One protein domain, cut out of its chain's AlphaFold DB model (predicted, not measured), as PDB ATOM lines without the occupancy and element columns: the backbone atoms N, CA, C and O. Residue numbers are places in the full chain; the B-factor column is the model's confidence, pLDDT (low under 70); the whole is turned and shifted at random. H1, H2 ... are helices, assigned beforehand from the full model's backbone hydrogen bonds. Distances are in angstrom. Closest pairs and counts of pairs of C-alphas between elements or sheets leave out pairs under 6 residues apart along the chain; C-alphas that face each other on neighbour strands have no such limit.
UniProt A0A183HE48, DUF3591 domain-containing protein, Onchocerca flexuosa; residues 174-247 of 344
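AT A GLANCE: This is residues 174 to 247 of the 344 residues of the protein "DUF3591 domain-containing protein" of Onchocerca flexuosa (UniProt A0A183HE48). With little regular structure, the printed part is an open, flat loop: from residue 174 it runs through the small helices H1 and H2, then along the long helix H3, and residues 232 to 247 fold back toward the inside of the loop. The helices do not pack on one another. The 74 printed residues hold three named helices, in the order H1, H2, H3, and no named strand; the class is all helix, with 29 residues in named elements. The whole is extended, with a radius of gyration of the C-alphas of 18.6 A and spans of 49 by 35 by 15 A.

HOW THE PARTS SIT: H1, residues 185 to 189, and H2, residues 198 to 204, are apart. H3, residues 215 to 231, is apart from both. In H1, H2 and H3 every O i to N i+4 pair is within hydrogen-bond range.

IN THESE COORDINATES: H1 begins at C-alpha 185 (5.912, 32.462, 17.057) and is 6.3 A long. H2 is 10.1 A long. H3 is 24.6 A long and ends at C-alpha 231 (5.340, 49.725, 62.553).

THE WHOLE: The C-alphas farthest apart, of Thr 206 and Gly 233, are 51.4 A apart. The printed part has no cut, and both links between helices are short. Residues 196 to 224 stand free. Residues 203 to 204 have pLDDT under 70.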
ATOM      1  N   ILE A 174       8.628  47.501  34.276       93.50
ATOM      2  CA  ILE A 174       8.657  46.619  33.093       93.50
ATOM      3  C   ILE A 174       9.656  45.465  33.293       93.50
ATOM      4  O   ILE A 174      10.539  45.172  32.480       93.50
ATOM      5  N   HIS A 175       9.570  44.801  34.447       95.62
ATOM      6  CA  HIS A 175      10.527  43.767  34.804       95.62
ATOM      7  C   HIS A 175      10.460  42.613  33.795       95.62
ATOM      8  O   HIS A 175       9.431  41.949  33.644       95.62
ATOM      9  N   ARG A 176      11.600  42.307  33.160       92.81
ATOM     10  CA  ARG A 176      11.761  41.320  32.067       92.81
ATOM     11  C   ARG A 176      11.196  39.916  32.318       92.81
ATOM     12  O   ARG A 176      11.086  39.117  31.393       92.81
ATOM     13  N   THR A 177      10.936  39.569  33.581       91.56
ATOM     14  CA  THR A 177      10.322  38.279  33.944       91.56
ATOM     15  C   THR A 177       8.838  38.245  33.592       91.56
ATOM     16  O   THR A 177       8.336  37.185  33.230       91.56
ATOM     17  N   PHE A 178       8.164  39.391  33.676       94.19
ATOM     18  CA  PHE A 178       6.734  39.540  33.409       94.19
ATOM     19  C   PHE A 178       6.478  40.187  32.047       94.19
ATOM     20  O   PHE A 178       5.548  39.794  31.357       94.19
ATOM     21  N   PHE A 179       7.354  41.101  31.620       95.50
ATOM     22  CA  PHE A 179       7.245  41.825  30.354       95.50
ATOM     23  C   PHE A 179       8.368  41.381  29.401       95.50
ATOM     24  O   PHE A 179       9.476  41.922  29.445       95.50
ATOM     25  N   PRO A 180       8.151  40.331  28.586       92.62
ATOM     26  CA  PRO A 180       9.160  39.850  27.651       92.62
ATOM     27  C   PRO A 180       9.378  40.863  26.522       92.62
ATOM     28  O   PRO A 180       8.432  41.293  25.877       92.62
ATOM     29  N   THR A 181      10.638  41.171  26.216       92.19
ATOM     30  CA  THR A 181      10.998  42.129  25.152       92.19
ATOM     31  C   THR A 181      10.763  41.597  23.739       92.19
ATOM     32  O   THR A 181      10.602  42.370  22.805       92.19
ATOM     33  N   HIS A 182      10.775  40.275  23.563       93.06
ATOM     34  CA  HIS A 182      10.563  39.634  22.273       93.06
ATOM     35  C   HIS A 182       9.814  38.308  22.436       93.06
ATOM     36  O   HIS A 182      10.198  37.430  23.227       93.06
ATOM     37  N   LEU A 183       8.756  38.145  21.644       92.75
ATOM     38  CA  LEU A 183       7.930  36.945  21.589       92.75
ATOM     39  C   LEU A 183       8.169  36.233  20.259       92.75
ATOM     40  O   LEU A 183       7.953  36.788  19.191       92.75
ATOM     41  N   ASN A 184       8.619  34.981  20.321       94.06
ATOM     42  CA  ASN A 184       8.736  34.152  19.124       94.06
ATOM     43  C   ASN A 184       7.359  33.568  18.730       94.06
ATOM     44  O   ASN A 184       6.461  33.510  19.574       94.06
ATOM     45  N   PRO A 185       7.190  33.034  17.503       95.31
ATOM     46  CA  PRO A 185       5.912  32.462  17.057       95.31
ATOM     47  C   PRO A 185       5.374  31.328  17.941       95.31
ATOM     48  O   PRO A 185       4.177  31.059  17.981       95.31
ATOM     49  N   PHE A 186       6.251  30.622  18.661       93.38
ATOM     50  CA  PHE A 186       5.825  29.632  19.648       93.38
ATOM     51  C   PHE A 186       5.167  30.294  20.867       93.38
ATOM     52  O   PHE A 186       4.092  29.869  21.272       93.38
ATOM     53  N   LYS A 187       5.791  31.329  21.441       92.19
ATOM     54  CA  LYS A 187       5.254  32.068  22.588       92.19
ATOM     55  C   LYS A 187       3.996  32.851  22.231       92.19
ATOM     56  O   LYS A 187       3.122  32.911  23.077       92.19
ATOM     57  N   LEU A 188       3.897  33.396  21.018       91.94
ATOM     58  CA  LEU A 188       2.686  34.083  20.549       91.94
ATOM     59  C   LEU A 188       1.482  33.132  20.523       91.94
ATOM     60  O   LEU A 188       0.445  33.446  21.089       91.94
ATOM     61  N   ARG A 189       1.654  31.916  19.987       92.75
ATOM     62  CA  ARG A 189       0.600  30.883  19.988       92.75
ATOM     63  C   ARG A 189       0.183  30.406  21.383       92.75
ATOM     64  O   ARG A 189      -0.925  29.925  21.551       92.75
ATOM     65  N   HIS A 190       1.072  30.517  22.370       93.19
ATOM     66  CA  HIS A 190       0.829  30.096  23.757       93.19
ATOM     67  C   HIS A 190       0.813  31.289  24.716       93.19
ATOM     68  O   HIS A 190       1.154  31.149  25.896       93.19
ATOM     69  N   TYR A 191       0.492  32.479  24.210       92.94
ATOM     70  CA  TYR A 191       0.431  33.684  25.019       92.94
ATOM     71  C   TYR A 191      -0.650  33.497  26.090       92.94
ATOM     72  O   TYR A 191      -1.737  33.013  25.792       92.94
ATOM     73  N   HIS A 192      -0.297  33.743  27.357       94.56
ATOM     74  CA  HIS A 192      -1.113  33.419  28.544       94.56
ATOM     75  C   HIS A 192      -1.520  31.941  28.732       94.56
ATOM     76  O   HIS A 192      -2.215  31.614  29.686       94.56
ATOM     77  N   ARG A 193      -1.020  31.016  27.901       94.88
ATOM     78  CA  ARG A 193      -1.294  29.564  27.971       94.88
ATOM     79  C   ARG A 193      -0.010  28.746  27.867       94.88
ATOM     80  O   ARG A 193       0.099  27.804  27.081       94.88
ATOM     81  N   LEU A 194       1.013  29.142  28.627       91.06
ATOM     82  CA  LEU A 194       2.333  28.517  28.561       91.06
ATOM     83  C   LEU A 194       2.274  27.050  29.026       91.06
ATOM     84  O   LEU A 194       2.001  26.795  30.200       91.06
ATOM     85  N   PRO A 195       2.597  26.076  28.155       91.31
ATOM     86  CA  PRO A 195       2.579  24.675  28.541       91.31
ATOM     87  C   PRO A 195       3.749  24.350  29.474       91.31
ATOM     88  O   PRO A 195       4.833  24.945  29.402       91.31
ATOM     89  N   LEU A 196       3.573  23.325  30.309       87.19
ATOM     90  CA  LEU A 196       4.661  22.791  31.121       87.19
ATOM     91  C   LEU A 196       5.801  22.293  30.219       87.19
ATOM     92  O   LEU A 196       5.641  21.400  29.387       87.19
ATOM     93  N   SER A 197       6.988  22.885  30.378       82.81
ATOM     94  CA  SER A 197       8.126  22.576  29.511       82.81
ATOM     95  C   SER A 197       8.553  21.110  29.634       82.81
ATOM     96  O   SER A 197       8.875  20.633  30.721       82.81
ATOM     97  N   LYS A 198       8.736  20.426  28.496       79.38
ATOM     98  CA  LYS A 198       9.339  19.077  28.444       79.38
ATOM     99  C   LYS A 198      10.727  19.011  29.096       79.38
ATOM    100  O   LYS A 198      11.175  17.938  29.485       79.38
ATOM    101  N   ARG A 199      11.451  20.136  29.192       77.94
ATOM    102  CA  ARG A 199      12.724  20.199  29.931       77.94
ATOM    103  C   ARG A 199      12.486  20.038  31.433       77.94
ATOM    104  O   ARG A 199      13.203  19.273  32.060       77.94
ATOM    105  N   ILE A 200      11.463  20.704  31.971       75.25
ATOM    106  CA  ILE A 200      11.068  20.598  33.382       75.25
ATOM    107  C   ILE A 200      10.678  19.156  33.715       75.25
ATOM    108  O   ILE A 200      11.185  18.606  34.690       75.25
ATOM    109  N   LEU A 201       9.860  18.531  32.865       74.81
ATOM    110  CA  LEU A 201       9.454  17.133  33.035       74.81
ATOM    111  C   LEU A 201      10.664  16.179  33.004       74.81
ATOM    112  O   LEU A 201      10.770  15.287  33.839       74.81
ATOM    113  N   ARG A 202      11.633  16.414  32.107       74.00
ATOM    114  CA  ARG A 202      12.866  15.606  32.026       74.00
ATOM    115  C   ARG A 202      13.793  15.759  33.230       74.00
ATOM    116  O   ARG A 202      14.420  14.782  33.612       74.00
ATOM    117  N   THR A 203      13.898  16.951  33.820       69.88
ATOM    118  CA  THR A 203      14.744  17.171  35.007       69.88
ATOM    119  C   THR A 203      14.227  16.416  36.233       69.88
ATOM    120  O   THR A 203      15.026  15.964  37.046       69.88
ATOM    121  N   ILE A 204      12.907  16.262  36.359       66.38
ATOM    122  CA  ILE A 204      12.284  15.489  37.446       66.38
ATOM    123  C   ILE A 204      12.335  13.984  37.138       66.38
ATOM    124  O   ILE A 204      12.525  13.170  38.045       66.38
ATOM    125  N   GLY A 205      12.247  13.607  35.858       70.38
ATOM    126  CA  GLY A 205      12.261  12.207  35.441       70.38
ATOM    127  C   GLY A 205      11.106  11.444  36.092       70.38
ATOM    128  O   GLY A 205       9.969  11.900  36.060       70.38
ATOM    129  N   THR A 206      11.410  10.303  36.710       70.31
ATOM    130  CA  THR A 206      10.459   9.456  37.454       70.31
ATOM    131  C   THR A 206      10.477   9.700  38.969       70.31
ATOM    132  O   THR A 206       9.927   8.905  39.729       70.31
ATOM    133  N   ARG A 207      11.140  10.762  39.450       77.12
ATOM    134  CA  ARG A 207      11.252  11.017  40.893       77.12
ATOM    135  C   ARG A 207       9.950  11.594  41.439       77.12
ATOM    136  O   ARG A 207       9.438  12.582  40.919       77.12
ATOM    137  N   PHE A 208       9.468  11.019  42.536       82.00
ATOM    138  CA  PHE A 208       8.361  11.586  43.298       82.00
ATOM    139  C   PHE A 208       8.767  12.938  43.899       82.00
ATOM    140  O   PHE A 208       9.804  13.051  44.555       82.00
ATOM    141  N   VAL A 209       7.940  13.959  43.674       85.44
ATOM    142  CA  VAL A 209       8.089  15.293  44.269       85.44
ATOM    143  C   VAL A 209       7.060  15.426  45.386       85.44
ATOM    144  O   VAL A 209       5.870  15.215  45.167       85.44
ATOM    145  N   SER A 210       7.516  15.756  46.594       89.50
ATOM    146  CA  SER A 210       6.625  15.960  47.738       89.50
ATOM    147  C   SER A 210       5.867  17.280  47.595       89.50
ATOM    148  O   SER A 210       6.481  18.345  47.490       89.50
ATOM    149  N   VAL A 211       4.536  17.205  47.616       93.44
ATOM    150  CA  VAL A 211       3.650  18.373  47.625       93.44
ATOM    151  C   VAL A 211       3.567  18.915  49.052       93.44
ATOM    152  O   VAL A 211       3.241  18.183  49.985       93.44
ATOM    153  N   LYS A 212       3.889  20.200  49.228       93.06
ATOM    154  CA  LYS A 212       3.895  20.875  50.534       93.06
ATOM    155  C   LYS A 212       2.638  21.721  50.711       93.06
ATOM    156  O   LYS A 212       2.229  22.418  49.788       93.06
ATOM    157  N   THR A 213       2.086  21.724  51.921       95.06
ATOM    158  CA  THR A 213       0.991  22.621  52.313       95.06
ATOM    159  C   THR A 213       1.512  24.026  52.613       95.06
ATOM    160  O   THR A 213       2.572  24.171  53.228       95.06
ATOM    161  N   LEU A 214       0.749  25.059  52.253       95.38
ATOM    162  CA  LEU A 214       1.141  26.462  52.440       95.38
ATOM    163  C   LEU A 214       0.538  27.128  53.687       95.38
ATOM    164  O   LEU A 214       0.923  28.246  54.006       95.38
ATOM    165  N   THR A 215      -0.331  26.447  54.441       94.50
ATOM    166  CA  THR A 215      -1.088  27.019  55.573       94.50
ATOM    167  C   THR A 215      -0.214  27.755  56.591       94.50
ATOM    168  O   THR A 215      -0.539  28.864  57.004       94.50
ATOM    169  N   LYS A 216       0.932  27.170  56.964       94.94
ATOM    170  CA  LYS A 216       1.881  27.800  57.893       94.94
ATOM    171  C   LYS A 216       2.515  29.063  57.298       94.94
ATOM    172  O   LYS A 216       2.606  30.073  57.981       94.94
ATOM    173  N   LEU A 217       2.915  29.003  56.027       93.69
ATOM    174  CA  LEU A 217       3.558  30.117  55.329       93.69
ATOM    175  C   LEU A 217       2.592  31.292  55.141       93.69
ATOM    176  O   LEU A 217       2.996  32.432  55.344       93.69
ATOM    177  N   ILE A 218       1.330  31.014  54.793       96.12
ATOM    178  CA  ILE A 218       0.277  32.031  54.650       96.12
ATOM    179  C   ILE A 218       0.132  32.811  55.959       96.12
ATOM    180  O   ILE A 218       0.248  34.033  55.950       96.12
ATOM    181  N   LYS A 219      -0.018  32.099  57.083       96.06
ATOM    182  CA  LYS A 219      -0.173  32.716  58.405       96.06
ATOM    183  C   LYS A 219       1.052  33.542  58.816       96.06
ATOM    184  O   LYS A 219       0.914  34.675  59.257       96.06
ATOM    185  N   GLU A 220       2.258  33.003  58.631       96.06
ATOM    186  CA  GLU A 220       3.503  33.723  58.942       96.06
ATOM    187  C   GLU A 220       3.649  35.013  58.117       96.06
ATOM    188  O   GLU A 220       4.091  36.041  58.634       96.06
ATOM    189  N   LYS A 221       3.273  34.975  56.833       95.25
ATOM    190  CA  LYS A 221       3.317  36.143  55.941       95.25
ATOM    191  C   LYS A 221       2.261  37.187  56.291       95.25
ATOM    192  O   LYS A 221       2.565  38.376  56.226       95.25
ATOM    193  N   GLU A 222       1.063  36.758  56.669       94.69
ATOM    194  CA  GLU A 222      -0.013  37.638  57.126       94.69
ATOM    195  C   GLU A 222       0.392  38.396  58.398       94.69
ATOM    196  O   GLU A 222       0.401  39.627  58.397       94.69
ATOM    197  N   GLU A 223       0.884  37.683  59.419       94.94
ATOM    198  CA  GLU A 223       1.393  38.289  60.658       94.94
ATOM    199  C   GLU A 223       2.563  39.253  60.396       94.94
ATOM    200  O   GLU A 223       2.701  40.287  61.054       94.94
ATOM    201  N   PHE A 224       3.440  38.930  59.441       94.06
ATOM    202  CA  PHE A 224       4.553  39.803  59.067       94.06
ATOM    203  C   PHE A 224       4.076  41.107  58.411       94.06
ATOM    204  O   PHE A 224       4.565  42.180  58.775       94.06
ATOM    205  N   ARG A 225       3.119  41.035  57.475       93.00
ATOM    206  CA  ARG A 225       2.540  42.223  56.822       93.00
ATOM    207  C   ARG A 225       1.774  43.090  57.823       93.00
ATOM    208  O   ARG A 225       1.908  44.310  57.791       93.00
ATOM    209  N   GLU A 226       1.051  42.478  58.759       92.38
ATOM    210  CA  GLU A 226       0.352  43.198  59.829       92.38
ATOM    211  C   GLU A 226       1.326  43.922  60.775       92.38
ATOM    212  O   GLU A 226       1.120  45.088  61.106       92.38
ATOM    213  N   LYS A 227       2.448  43.284  61.141       94.00
ATOM    214  CA  LYS A 227       3.508  43.922  61.945       94.00
ATOM    215  C   LYS A 227       4.174  45.089  61.223       94.00
ATOM    216  O   LYS A 227       4.404  46.119  61.852       94.00
ATOM    217  N   GLN A 228       4.471  44.954  59.926       90.69
ATOM    218  CA  GLN A 228       4.968  46.083  59.128       90.69
ATOM    219  C   GLN A 228       3.955  47.225  59.119       90.69
ATOM    220  O   GLN A 228       4.329  48.376  59.327       90.69
ATOM    221  N   LYS A 229       2.666  46.894  58.991       91.88
ATOM    222  CA  LYS A 229       1.597  47.883  59.038       91.88
ATOM    223  C   LYS A 229       1.481  48.614  60.360       91.88
ATOM    224  O   LYS A 229       1.323  49.830  60.368       91.88
ATOM    225  N   ALA A 230       1.618  47.905  61.472       91.38
ATOM    226  CA  ALA A 230       1.669  48.535  62.783       91.38
ATOM    227  C   ALA A 230       2.921  49.420  62.955       91.38
ATOM    228  O   ALA A 230       2.831  50.489  63.554       91.38
ATOM    229  N   ALA A 231       4.074  49.001  62.421       92.12
ATOM    230  CA  ALA A 231       5.340  49.725  62.553       92.12
ATOM    231  C   ALA A 231       5.402  51.025  61.730       92.12
ATOM    232  O   ALA A 231       6.010  51.994  62.180       92.12
ATOM    233  N   GLU A 232       4.763  51.065  60.558       88.25
ATOM    234  CA  GLU A 232       4.710  52.249  59.680       88.25
ATOM    235  C   GLU A 232       3.612  53.258  60.085       88.25
ATOM    236  O   GLU A 232       3.399  54.252  59.399       88.25
ATOM    237  N   GLY A 233       2.945  53.049  61.228       85.12
ATOM    238  CA  GLY A 233       1.944  53.981  61.763       85.12
ATOM    239  C   GLY A 233       0.500  53.682  61.349       85.12
ATOM    240  O   GLY A 233      -0.387  54.497  61.593       85.12
ATOM    241  N   GLY A 234       0.238  52.500  60.782       81.31
ATOM    242  CA  GLY A 234      -1.089  52.088  60.327       81.31
ATOM    243  C   GLY A 234      -1.435  52.595  58.924       81.31
ATOM    244  O   GLY A 234      -0.577  53.040  58.174       81.31
ATOM    245  N   GLY A 235      -2.711  52.485  58.547       82.81
ATOM    246  CA  GLY A 235      -3.197  52.915  57.229       82.81
ATOM    247  C   GLY A 235      -3.116  51.851  56.126       82.81
ATOM    248  O   GLY A 235      -3.110  50.642  56.390       82.81
ATOM    249  N   GLU A 236      -3.152  52.304  54.876       82.06
ATOM    250  CA  GLU A 236      -3.010  51.460  53.688       82.06
ATOM    251  C   GLU A 236      -1.539  51.412  53.275       82.06
ATOM    252  O   GLU A 236      -0.914  52.446  53.061       82.06
ATOM    253  N   ILE A 237      -0.977  50.205  53.189       87.81
ATOM    254  CA  ILE A 237       0.426  49.999  52.825       87.81
ATOM    255  C   ILE A 237       0.497  49.162  51.570       87.81
ATOM    256  O   ILE A 237      -0.163  48.128  51.434       87.81
ATOM    257  N   PHE A 238       1.370  49.600  50.676       91.19
ATOM    258  CA  PHE A 238       1.630  48.921  49.431       91.19
ATOM    259  C   PHE A 238       2.689  47.823  49.598       91.19
ATOM    260  O   PHE A 238       3.884  48.092  49.741       91.19
ATOM    261  N   PHE A 239       2.260  46.562  49.543       93.31
ATOM    262  CA  PHE A 239       3.147  45.410  49.757       93.31
ATOM    263  C   PHE A 239       3.794  44.852  48.481       93.31
ATOM    264  O   PHE A 239       4.732  44.069  48.586       93.31
ATOM    265  N   MET A 240       3.326  45.214  47.283       95.12
ATOM    266  CA  MET A 240       3.758  44.585  46.021       95.12
ATOM    267  C   MET A 240       5.040  45.228  45.460       95.12
ATOM    268  O   MET A 240       5.045  45.799  44.363       95.12
ATOM    269  N   ARG A 241       6.128  45.173  46.239       94.12
ATOM    270  CA  ARG A 241       7.384  45.894  45.964       94.12
ATOM    271  C   ARG A 241       8.413  45.042  45.224       94.12
ATOM    272  O   ARG A 241       9.108  45.543  44.341       94.12
ATOM    273  N   GLU A 242       8.491  43.754  45.537       94.88
ATOM    274  CA  GLU A 242       9.463  42.836  44.948       94.88
ATOM    275  C   GLU A 242       8.808  41.740  44.100       94.88
ATOM    276  O   GLU A 242       7.627  41.424  44.216       94.88
ATOM    277  N   VAL A 243       9.612  41.076  43.264       95.19
ATOM    278  CA  VAL A 243       9.173  39.914  42.466       95.19
ATOM    279  C   VAL A 243       8.658  38.777  43.359       95.19
ATOM    280  O   VAL A 243       7.789  38.013  42.946       95.19
ATOM    281  N   GLN A 244       9.195  38.653  44.576       93.88
ATOM    282  CA  GLN A 244       8.802  37.614  45.529       93.88
ATOM    283  C   GLN A 244       7.412  37.862  46.123       93.88
ATOM    284  O   GLN A 244       6.719  36.892  46.431       93.88
ATOM    285  N   ASP A 245       6.997  39.126  46.232       94.44
ATOM    286  CA  ASP A 245       5.688  39.512  46.771       94.44
ATOM    287  C   ASP A 245       4.542  39.150  45.816       94.44
ATOM    288  O   ASP A 245       3.404  39.007  46.245       94.44
ATOM    289  N   LEU A 246       4.850  38.933  44.532       95.75
ATOM    290  CA  LEU A 246       3.898  38.515  43.493       95.75
ATOM    291  C   LEU A 246       3.723  36.992  43.400       95.75
ATOM    292  O   LEU A 246       3.127  36.475  42.454       95.75
ATOM    293  N   SER A 247       4.284  36.241  44.347       94.81
ATOM    294  CA  SER A 247       4.114  34.795  44.411       94.81
ATOM    295  C   SER A 247       2.718  34.447  44.924       94.81
ATOM    296  O   SER A 247       2.356  34.854  46.017       94.81
TER     297      SER A 247